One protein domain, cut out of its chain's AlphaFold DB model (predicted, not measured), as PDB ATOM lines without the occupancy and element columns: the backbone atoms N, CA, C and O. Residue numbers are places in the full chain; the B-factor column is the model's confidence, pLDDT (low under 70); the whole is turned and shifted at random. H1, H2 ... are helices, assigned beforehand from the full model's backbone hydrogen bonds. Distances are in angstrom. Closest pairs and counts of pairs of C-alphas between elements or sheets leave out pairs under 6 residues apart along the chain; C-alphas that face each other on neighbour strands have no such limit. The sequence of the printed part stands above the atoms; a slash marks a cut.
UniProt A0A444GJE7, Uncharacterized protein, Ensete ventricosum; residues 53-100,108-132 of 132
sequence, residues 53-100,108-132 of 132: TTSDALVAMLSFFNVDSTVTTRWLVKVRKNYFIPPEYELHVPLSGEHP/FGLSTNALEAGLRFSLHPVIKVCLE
ATOM      1  N   THR A  53      40.834  56.231  -5.246       67.31
ATOM      2  CA  THR A  53      39.860  55.829  -4.223       67.31
ATOM      3  C   THR A  53      40.390  54.771  -3.258       67.31
ATOM      4  O   THR A  53      40.047  54.811  -2.078       67.31
ATOM      5  N   THR A  54      41.231  53.834  -3.710       68.88
ATOM      6  CA  THR A  54      41.833  52.827  -2.823       68.88
ATOM      7  C   THR A  54      42.916  53.446  -1.950       68.88
ATOM      8  O   THR A  54      42.991  53.135  -0.764       68.88
ATOM      9  N   SER A  55      43.703  54.377  -2.499       68.31
ATOM     10  CA  SER A  55      44.692  55.118  -1.709       68.31
ATOM     11  C   SER A  55      44.033  55.992  -0.636       68.31
ATOM     12  O   SER A  55      44.446  55.946   0.522       68.31
ATOM     13  N   ASP A  56      42.939  56.685  -0.970       73.50
ATOM     14  CA  ASP A  56      42.183  57.509  -0.021       73.50
ATOM     15  C   ASP A  56      41.541  56.658   1.084       73.50
ATOM     16  O   ASP A  56      41.556  57.037   2.257       73.50
ATOM     17  N   ALA A  57      41.010  55.481   0.731       74.00
ATOM     18  CA  ALA A  57      40.446  54.543   1.697       74.00
ATOM     19  C   ALA A  57      41.515  54.001   2.660       74.00
ATOM     20  O   ALA A  57      41.268  53.942   3.863       74.00
ATOM     21  N   LEU A  58      42.706  53.657   2.160       70.69
ATOM     22  CA  LEU A  58      43.820  53.205   2.998       70.69
ATOM     23  C   LEU A  58      44.319  54.319   3.925       70.69
ATOM     24  O   LEU A  58      44.481  54.079   5.119       70.69
ATOM     25  N   VAL A  59      44.482  55.547   3.424       71.31
ATOM     26  CA  VAL A  59      44.853  56.712   4.247       71.31
ATOM     27  C   VAL A  59      43.798  56.977   5.325       71.31
ATOM     28  O   VAL A  59      44.143  57.195   6.489       71.31
ATOM     29  N   ALA A  60      42.510  56.895   4.979       73.50
ATOM     30  CA  ALA A  60      41.426  57.021   5.945       73.50
ATOM     31  C   ALA A  60      41.482  55.909   7.005       73.50
ATOM     32  O   ALA A  60      41.394  56.209   8.193       73.50
ATOM     33  N   MET A  61      41.694  54.650   6.609       69.12
ATOM     34  CA  MET A  61      41.838  53.520   7.535       69.12
ATOM     35  C   MET A  61      43.042  53.690   8.468       69.12
ATOM     36  O   MET A  61      42.898  53.502   9.676       69.12
ATOM     37  N   LEU A  62      44.197  54.105   7.943       65.19
ATOM     38  CA  LEU A  62      45.412  54.352   8.724       65.19
ATOM     39  C   LEU A  62      45.253  55.535   9.689       65.19
ATOM     40  O   LEU A  62      45.778  55.486  10.796       65.19
ATOM     41  N   SER A  63      44.460  56.554   9.341       59.84
ATOM     42  CA  SER A  63      44.193  57.697  10.230       59.84
ATOM     43  C   SER A  63      43.432  57.331  11.516       59.84
ATOM     44  O   SER A  63      43.527  58.047  12.513       59.84
ATOM     45  N   PHE A  64      42.708  56.202  11.531       59.44
ATOM     46  CA  PHE A  64      42.072  55.674  12.747       59.44
ATOM     47  C   PHE A  64      43.057  54.949  13.665       59.44
ATOM     48  O   PHE A  64      42.807  54.850  14.869       59.44
ATOM     49  N   PHE A  65      44.185  54.480  13.128       56.50
ATOM     50  CA  PHE A  65      45.297  53.938  13.901       56.50
ATOM     51  C   PHE A  65      46.172  55.081  14.414       56.50
ATOM     52  O   PHE A  65      47.355  55.190  14.104       56.50
ATOM     53  N   ASN A  66      45.579  55.960  15.222       55.19
ATOM     54  CA  ASN A  66      46.361  56.907  15.993       55.19
ATOM     55  C   ASN A  66      47.193  56.120  17.017       55.19
ATOM     56  O   ASN A  66      46.656  55.614  18.005       55.19
ATOM     57  N   VAL A  67      48.497  56.007  16.759       51.28
ATOM     58  CA  VAL A  67      49.483  55.358  17.639       51.28
ATOM     59  C   VAL A  67      49.531  56.054  19.008       51.28
ATOM     60  O   VAL A  67      49.810  55.416  20.020       51.28
ATOM     61  N   ASP A  68      49.108  57.323  19.065       50.03
ATOM     62  CA  ASP A  68      48.898  58.092  20.294       50.03
ATOM     63  C   ASP A  68      47.531  57.828  20.937       50.03
ATOM     64  O   ASP A  68      46.948  58.726  21.552       50.03
ATOM     65  N   SER A  69      46.965  56.624  20.798       53.88
ATOM     66  CA  SER A  69      45.818  56.215  21.610       53.88
ATOM     67  C   SER A  69      46.259  56.231  23.070       53.88
ATOM     68  O   SER A  69      46.738  55.242  23.620       53.88
ATOM     69  N   THR A  70      46.148  57.401  23.697       58.19
ATOM     70  CA  THR A  70      46.407  57.616  25.109       58.19
ATOM     71  C   THR A  70      45.413  56.739  25.839       58.19
ATOM     72  O   THR A  70      44.237  57.097  25.987       58.19
ATOM     73  N   VAL A  71      45.858  55.548  26.229       64.06
ATOM     74  CA  VAL A  71      45.078  54.622  27.033       64.06
ATOM     75  C   VAL A  71      44.821  55.328  28.354       64.06
ATOM     76  O   VAL A  71      45.651  55.358  29.247       64.06
ATOM     77  N   THR A  72      43.680  55.995  28.476       69.88
ATOM     78  CA  THR A  72      43.347  56.675  29.728       69.88
ATOM     79  C   THR A  72      43.017  55.630  30.790       69.88
ATOM     80  O   THR A  72      42.446  54.580  30.493       69.88
ATOM     81  N   THR A  73      43.299  55.922  32.057       73.56
ATOM     82  CA  THR A  73      42.918  55.067  33.199       73.56
ATOM     83  C   THR A  73      41.432  54.684  33.181       73.56
ATOM     84  O   THR A  73      41.062  53.558  33.509       73.56
ATOM     85  N   ARG A  74      40.562  55.581  32.696       79.38
ATOM     86  CA  ARG A  74      39.130  55.313  32.479       79.38
ATOM     87  C   ARG A  74      38.872  54.175  31.483       79.38
ATOM     88  O   ARG A  74      37.903  53.434  31.645       79.38
ATOM     89  N   TRP A  75      39.704  54.037  30.453       82.94
ATOM     90  CA  TRP A  75      39.598  52.955  29.475       82.94
ATOM     91  C   TRP A  75      39.976  51.605  30.089       82.94
ATOM     92  O   TRP A  75      39.263  50.633  29.857       82.94
ATOM     93  N   LEU A  76      40.992  51.553  30.959       86.25
ATOM     94  CA  LEU A  76      41.380  50.319  31.658       86.25
ATOM     95  C   LEU A  76      40.236  49.737  32.496       86.25
ATOM     96  O   LEU A  76      39.990  48.532  32.463       86.25
ATOM     97  N   VAL A  77      39.476  50.598  33.181       86.12
ATOM     98  CA  VAL A  77      38.274  50.182  33.925       86.12
ATOM     99  C   VAL A  77      37.243  49.545  32.985       86.12
ATOM    100  O   VAL A  77      36.635  48.525  33.315       86.12
ATOM    101  N   LYS A  78      37.061  50.117  31.790       88.06
ATOM    102  CA  LYS A  78      36.130  49.600  30.779       88.06
ATOM    103  C   LYS A  78      36.604  48.267  30.199       88.06
ATOM    104  O   LYS A  78      35.796  47.357  30.059       88.06
ATOM    105  N   VAL A  79      37.895  48.134  29.910       87.00
ATOM    106  CA  VAL A  79      38.508  46.896  29.408       87.00
ATOM    107  C   VAL A  79      38.384  45.777  30.433       87.00
ATOM    108  O   VAL A  79      37.874  44.710  30.103       87.00
ATOM    109  N   ARG A  80      38.726  46.040  31.698       92.19
ATOM    110  CA  ARG A  80      38.574  45.054  32.774       92.19
ATOM    111  C   ARG A  80      37.145  44.514  32.859       92.19
ATOM    112  O   ARG A  80      36.956  43.306  32.947       92.19
ATOM    113  N   LYS A  81      36.148  45.402  32.770       90.69
ATOM    114  CA  LYS A  81      34.727  45.025  32.791       90.69
ATOM    115  C   LYS A  81      34.297  44.252  31.541       90.69
ATOM    116  O   LYS A  81      33.559  43.284  31.659       90.69
ATOM    117  N   ASN A  82      34.719  44.692  30.359       92.62
ATOM    118  CA  ASN A  82      34.265  44.123  29.090       92.62
ATOM    119  C   ASN A  82      34.863  42.741  28.803       92.62
ATOM    120  O   ASN A  82      34.220  41.932  28.143       92.62
ATOM    121  N   TYR A  83      36.079  42.491  29.288       92.31
ATOM    122  CA  TYR A  83      36.816  41.253  29.033       92.31
ATOM    123  C   TYR A  83      36.942  40.361  30.272       92.31
ATOM    124  O   TYR A  83      37.699  39.399  30.245       92.31
ATOM    125  N   PHE A  84      36.211  40.670  31.351       91.38
ATOM    126  CA  PHE A  84      36.219  39.900  32.601       91.38
ATOM    127  C   PHE A  84      37.634  39.637  33.142       91.38
ATOM    128  O   PHE A  84      37.933  38.544  33.618       91.38
ATOM    129  N   ILE A  85      38.515  40.639  33.051       92.44
ATOM    130  CA  ILE A  85      39.917  40.492  33.458       92.44
ATOM    131  C   ILE A  85      39.973  40.350  34.987       92.44
ATOM    132  O   ILE A  85      39.494  41.255  35.684       92.44
ATOM    133  N   PRO A  86      40.546  39.255  35.521       93.38
ATOM    134  CA  PRO A  86      40.624  39.030  36.959       93.38
ATOM    135  C   PRO A  86      41.473  40.089  37.682       93.38
ATOM    136  O   PRO A  86      42.376  40.679  37.077       93.38
ATOM    137  N   PRO A  87      41.199  40.372  38.969       88.56
ATOM    138  CA  PRO A  87      41.907  41.406  39.715       88.56
ATOM    139  C   PRO A  87      43.386  41.103  39.968       88.56
ATOM    140  O   PRO A  87      44.135  42.045  40.211       88.56
ATOM    141  N   GLU A  88      43.797  39.838  39.870       94.38
ATOM    142  CA  GLU A  88      45.184  39.384  40.014       94.38
ATOM    143  C   GLU A  88      46.090  39.919  38.896       94.38
ATOM    144  O   GLU A  88      47.302  40.015  39.075       94.38
ATOM    145  N   TYR A  89      45.508  40.293  37.753       88.75
ATOM    146  CA  TYR A  89      46.231  40.914  36.651       88.75
ATOM    147  C   TYR A  89      46.172  42.434  36.783       88.75
ATOM    148  O   TYR A  89      45.097  43.042  36.760       88.75
ATOM    149  N   GLU A  90      47.333  43.071  36.897       88.00
ATOM    150  CA  GLU A  90      47.435  44.526  36.931       88.00
ATOM    151  C   GLU A  90      47.379  45.095  35.508       88.00
ATOM    152  O   GLU A  90      48.044  44.607  34.597       88.00
ATOM    153  N   LEU A  91      46.546  46.119  35.304       86.25
ATOM    154  CA  LEU A  91      46.454  46.815  34.024       86.25
ATOM    155  C   LEU A  91      47.148  48.164  34.156       86.25
ATOM    156  O   LEU A  91      46.725  48.986  34.968       86.25
ATOM    157  N   HIS A  92      48.157  48.394  33.322       81.25
ATOM    158  CA  HIS A  92      48.922  49.636  33.301       81.25
ATOM    159  C   HIS A  92      48.587  50.476  32.076       81.25
ATOM    160  O   HIS A  92      48.289  49.958  30.998       81.25
ATOM    161  N   VAL A  93      48.615  51.794  32.263       73.44
ATOM    162  CA  VAL A  93      48.627  52.747  31.152       73.44
ATOM    163  C   VAL A  93      50.079  52.849  30.678       73.44
ATOM    164  O   VAL A  93      50.924  53.144  31.521       73.44
ATOM    165  N   PRO A  94      50.380  52.644  29.384       70.50
ATOM    166  CA  PRO A  94      51.718  52.895  28.853       70.50
ATOM    167  C   PRO A  94      52.143  54.337  29.146       70.50
ATOM    168  O   PRO A  94      51.347  55.267  28.955       70.50
ATOM    169  N   LEU A  95      53.371  54.543  29.622       68.19
ATOM    170  CA  LEU A  95      53.899  55.890  29.840       68.19
ATOM    171  C   LEU A  95      53.962  56.654  28.506       68.19
ATOM    172  O   LEU A  95      54.177  56.061  27.452       68.19
ATOM    173  N   SER A  96      53.815  57.984  28.514       57.25
ATOM    174  CA  SER A  96      53.984  58.756  27.274       57.25
ATOM    175  C   SER A  96      55.434  58.627  26.783       57.25
ATOM    176  O   SER A  96      56.339  59.173  27.414       57.25
ATOM    177  N   GLY A  97      55.649  57.888  25.693       59.84
ATOM    178  CA  GLY A  97      56.975  57.539  25.163       59.84
ATOM    179  C   GLY A  97      57.333  56.055  25.302       59.84
ATOM    180  O   GLY A  97      58.194  55.569  24.575       59.84
ATOM    181  N   GLU A  98      56.627  55.308  26.151       55.56
ATOM    182  CA  GLU A  98      56.503  53.864  25.976       55.56
ATOM    183  C   GLU A  98      55.484  53.676  24.863       55.56
ATOM    184  O   GLU A  98      54.281  53.749  25.090       55.56
ATOM    185  N   HIS A  99      55.950  53.528  23.629       57.44
ATOM    186  CA  HIS A  99      55.075  53.106  22.548       57.44
ATOM    187  C   HIS A  99      54.757  51.620  22.772       57.44
ATOM    188  O   HIS A  99      55.611  50.783  22.482       57.44
ATOM    189  N   PRO A 100      53.555  51.239  23.265       55.72
ATOM    190  CA  PRO A 100      53.179  49.825  23.305       55.72
ATOM    191  C   PRO A 100      53.114  49.237  21.884       55.72
ATOM    192  O   PRO A 100      53.184  48.027  21.711       55.72
ATOM    193  N   PHE A 108      63.880  45.185  12.413       54.22
ATOM    194  CA  PHE A 108      63.422  44.027  11.668       54.22
ATOM    195  C   PHE A 108      62.112  44.401  10.993       54.22
ATOM    196  O   PHE A 108      61.050  44.256  11.589       54.22
ATOM    197  N   GLY A 109      62.181  44.878   9.753       61.41
ATOM    198  CA  GLY A 109      60.994  44.931   8.907       61.41
ATOM    199  C   GLY A 109      60.368  43.535   8.848       61.41
ATOM    200  O   GLY A 109      61.033  42.565   8.471       61.41
ATOM    201  N   LEU A 110      59.103  43.414   9.255       69.44
ATOM    202  CA  LEU A 110      58.315  42.194   9.092       69.44
ATOM    203  C   LEU A 110      58.060  42.049   7.600       69.44
ATOM    204  O   LEU A 110      57.064  42.531   7.072       69.44
ATOM    205  N   SER A 111      58.991  41.402   6.901       77.31
ATOM    206  CA  SER A 111      58.745  41.047   5.512       77.31
ATOM    207  C   SER A 111      57.549  40.102   5.453       77.31
ATOM    208  O   SER A 111      57.398  39.198   6.285       77.31
ATOM    209  N   THR A 112      56.717  40.280   4.435       81.12
ATOM    210  CA  THR A 112      55.551  39.436   4.153       81.12
ATOM    211  C   THR A 112      55.934  37.951   4.151       81.12
ATOM    212  O   THR A 112      55.218  37.120   4.700       81.12
ATOM    213  N   ASN A 113      57.123  37.634   3.628       82.81
ATOM    214  CA  ASN A 113      57.684  36.283   3.577       82.81
ATOM    215  C   ASN A 113      58.024  35.717   4.965       82.81
ATOM    216  O   ASN A 113      57.756  34.548   5.234       82.81
ATOM    217  N   ALA A 114      58.604  36.529   5.857       84.94
ATOM    218  CA  ALA A 114      58.899  36.105   7.226       84.94
ATOM    219  C   ALA A 114      57.608  35.809   8.005       84.94
ATOM    220  O   ALA A 114      57.549  34.837   8.760       84.94
ATOM    221  N   LEU A 115      56.561  36.606   7.770       84.50
ATOM    222  CA  LEU A 115      55.255  36.403   8.388       84.50
ATOM    223  C   LEU A 115      54.560  35.137   7.858       84.50
ATOM    224  O   LEU A 115      54.091  34.328   8.654       84.50
ATOM    225  N   GLU A 116      54.561  34.905   6.542       88.25
ATOM    226  CA  GLU A 116      54.031  33.668   5.942       88.25
ATOM    227  C   GLU A 116      54.775  32.417   6.428       88.25
ATOM    228  O   GLU A 116      54.143  31.409   6.746       88.25
ATOM    229  N   ALA A 117      56.106  32.478   6.549       86.69
ATOM    230  CA  ALA A 117      56.914  31.368   7.056       86.69
ATOM    231  C   ALA A 117      56.634  31.066   8.538       86.69
ATOM    232  O   ALA A 117      56.550  29.896   8.924       86.69
ATOM    233  N   GLY A 118      56.457  32.104   9.362       85.88
ATOM    234  CA  GLY A 118      56.126  31.961  10.782       85.88
ATOM    235  C   GLY A 118      54.712  31.424  11.012       85.88
ATOM    236  O   GLY A 118      54.507  30.555  11.857       85.88
ATOM    237  N   LEU A 119      53.748  31.900  10.226       87.00
ATOM    238  CA  LEU A 119      52.345  31.499  10.324       87.00
ATOM    239  C   LEU A 119      52.025  30.203   9.568       87.00
ATOM    240  O   LEU A 119      51.006  29.571   9.837       87.00
ATOM    241  N   ARG A 120      52.907  29.791   8.652       92.19
ATOM    242  CA  ARG A 120      52.771  28.604   7.796       92.19
ATOM    243  C   ARG A 120      51.534  28.640   6.889       92.19
ATOM    244  O   ARG A 120      50.983  27.591   6.561       92.19
ATOM    245  N   PHE A 121      51.108  29.829   6.464       88.31
ATOM    246  CA  PHE A 121      50.055  30.015   5.462       88.31
ATOM    247  C   PHE A 121      50.276  31.294   4.646       88.31
ATOM    248  O   PHE A 121      50.943  32.220   5.104       88.31
ATOM    249  N   SER A 122      49.700  31.350   3.442       89.75
ATOM    250  CA  SER A 122      49.761  32.530   2.569       89.75
ATOM    251  C   SER A 122      48.864  33.654   3.073       89.75
ATOM    252  O   SER A 122      47.675  33.446   3.323       89.75
ATOM    253  N   LEU A 123      49.397  34.866   3.164       85.56
ATOM    254  CA  LEU A 123      48.629  36.018   3.618       85.56
ATOM    255  C   LEU A 123      47.628  36.466   2.555       85.56
ATOM    256  O   LEU A 123      47.891  36.423   1.350       85.56
ATOM    257  N   HIS A 124      46.484  36.961   3.020       87.88
ATOM    258  CA  HIS A 124      45.497  37.576   2.146       87.88
ATOM    259  C   HIS A 124      46.098  38.820   1.459       87.88
ATOM    260  O   HIS A 124      46.780  39.592   2.137       87.88
ATOM    261  N   PRO A 125      45.822  39.081   0.164       80.56
ATOM    262  CA  PRO A 125      46.399  40.214  -0.569       80.56
ATOM    263  C   PRO A 125      46.229  41.566   0.132       80.56
ATOM    264  O   PRO A 125      47.160  42.357   0.176       80.56
ATOM    265  N   VAL A 126      45.078  41.793   0.772       78.56
ATOM    266  CA  VAL A 126      44.822  43.013   1.560       78.56
ATOM    267  C   VAL A 126      45.813  43.165   2.719       78.56
ATOM    268  O   VAL A 126      46.285  44.262   2.970       78.56
ATOM    269  N   ILE A 127      46.175  42.071   3.398       76.81
ATOM    270  CA  ILE A 127      47.158  42.104   4.491       76.81
ATOM    271  C   ILE A 127      48.553  42.396   3.933       76.81
ATOM    272  O   ILE A 127      49.299  43.144   4.551       76.81
ATOM    273  N   LYS A 128      48.891  41.845   2.758       79.31
ATOM    274  CA  LYS A 128      50.179  42.108   2.100       79.31
ATOM    275  C   LYS A 128      50.356  43.593   1.784       79.31
ATOM    276  O   LYS A 128      51.392  44.140   2.124       79.31
ATOM    277  N   VAL A 129      49.323  44.227   1.224       74.31
ATOM    278  CA  VAL A 129      49.321  45.658   0.867       74.31
ATOM    279  C   VAL A 129      49.364  46.568   2.102       74.31
ATOM    280  O   VAL A 129      49.877  47.673   2.023       74.31
ATOM    281  N   CYS A 130      48.852  46.126   3.255       72.69
ATOM    282  CA  CYS A 130      48.933  46.899   4.502       72.69
ATOM    283  C   CYS A 130      50.306  46.834   5.195       72.69
ATOM    284  O   CYS A 130      50.538  47.599   6.129       72.69
ATOM    285  N   LEU A 131      51.159  45.876   4.819       73.12
ATOM    286  CA  LEU A 131      52.491  45.664   5.401       73.12
ATOM    287  C   LEU A 131      53.622  46.241   4.533       73.12
ATOM    288  O   LEU A 131      54.784  46.147   4.925       73.12
ATOM    289  N   GLU A 132      53.279  46.776   3.362       63.78
ATOM    290  CA  GLU A 132      54.169  47.398   2.374       63.78
ATOM    291  C   GLU A 132      54.158  48.926   2.530       63.78
ATOM    292  O   GLU A 132      55.253  49.528   2.450       63.78
TER     293      GLU A 132
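What this domain is: This is residues 53 to 100 and 108 to 132 of the 132 residues of an uncharacterized protein of Ensete ventricosum (UniProt A0A444GJE7). What shape do these atoms make? They make an open U with an empty middle: H1 and the link after it form the base, H2 with the long loop of residues 83 to 100 makes one arm, and H3 with H4 makes the other arm, across a cut in the chain. The helices are loosely spread and none touches another; H3 and H4 come near each other at a corner, and residues 116 to 121 stick out. How much is printed, and of what kind? The printed part has 73 residues, with four named helices in the order H1, H2, H3, H4 and no named strand; the class is all helix, though the helices hold 36 of the 73 residues, under half. How large is it? It is only just extended, close to loose, with a radius of gyration of the C-alphas of 17.1 A and spans of 40 by 32 by 25 A.

How they stand to each other: What stands near the first helix, H1, residues 53 to 64? H1 touches no helix. It is apart from H2, residues 73 to 82, and from H3, residues 112 to 119. It is only just apart from H4, residues 125 to 130, with a closest distance between their C-alphas of 8.3 A. What is near H2? H2 touches no helix, and it is apart from H1, H3 and H4. How do the last two helices stand to each other? H3 and H4 are close but not clearly touching, with 1 pair of C-alphas within 8 A: the closest C-alphas are those of Thr 112 and Lys 128, 6.3 A apart. Their lines stand at a steep tilt of 67 degrees, they run opposite ways, and their centres are 12.9 A apart. Do the backbone atoms bear out the helices? In H2, H3 and H4 every pair of O of residue i and N of residue i+4 is within hydrogen-bond range, and in H1 7 of 8 are.

Where its parts are: Where does the printed part begin? H1 begins at C-alpha 53, at (39.860, 55.829, -4.223), and ends at C-alpha 64, at (42.072, 55.674, 12.747); it is the longest helix, with 12 residues and 17.1 A from first to last C-alpha. What follows it? H2, 10 residues long, begins at C-alpha 73, at (42.918, 55.067, 33.199), and measures 14.5 A from first to last C-alpha. Where do the last helices lie? H3 has 8 residues and measures 10.6 A, and H4 has 6 residues and measures 8.8 A, each from first to last C-alpha. H4 ends at C-alpha 130, at (48.933, 46.899, 4.502).

The domain as a whole: How far does the whole reach? The two C-alphas farthest apart are those of Thr 53 and Glu 88, at 47.5 A, while the first and last printed C-alphas, of Thr 53 and Glu 132, are 17.9 A apart; Glu 132 is the chain's last residue. Where is the cut, and how are the helices linked? Residues 101 to 107 are not printed, and C-alphas 100 and 108 are 16.6 A apart across the cut, which lies in the link from H2 to H3. H1 to H2 is a short link of 8 residues, and H3 to H4 is a tight link of 5. Which parts have no named element or stand free? Residues 83 to 100 hold no named element, and residues 116 to 121, of which 116 to 119 belong to H3, stand free. How sure is the model? The mean pLDDT of the printed part is 75.6, and 25 residues are under 70: residues 53 to 55, 61 to 72, 95 to 100, 108 to 110 and 132.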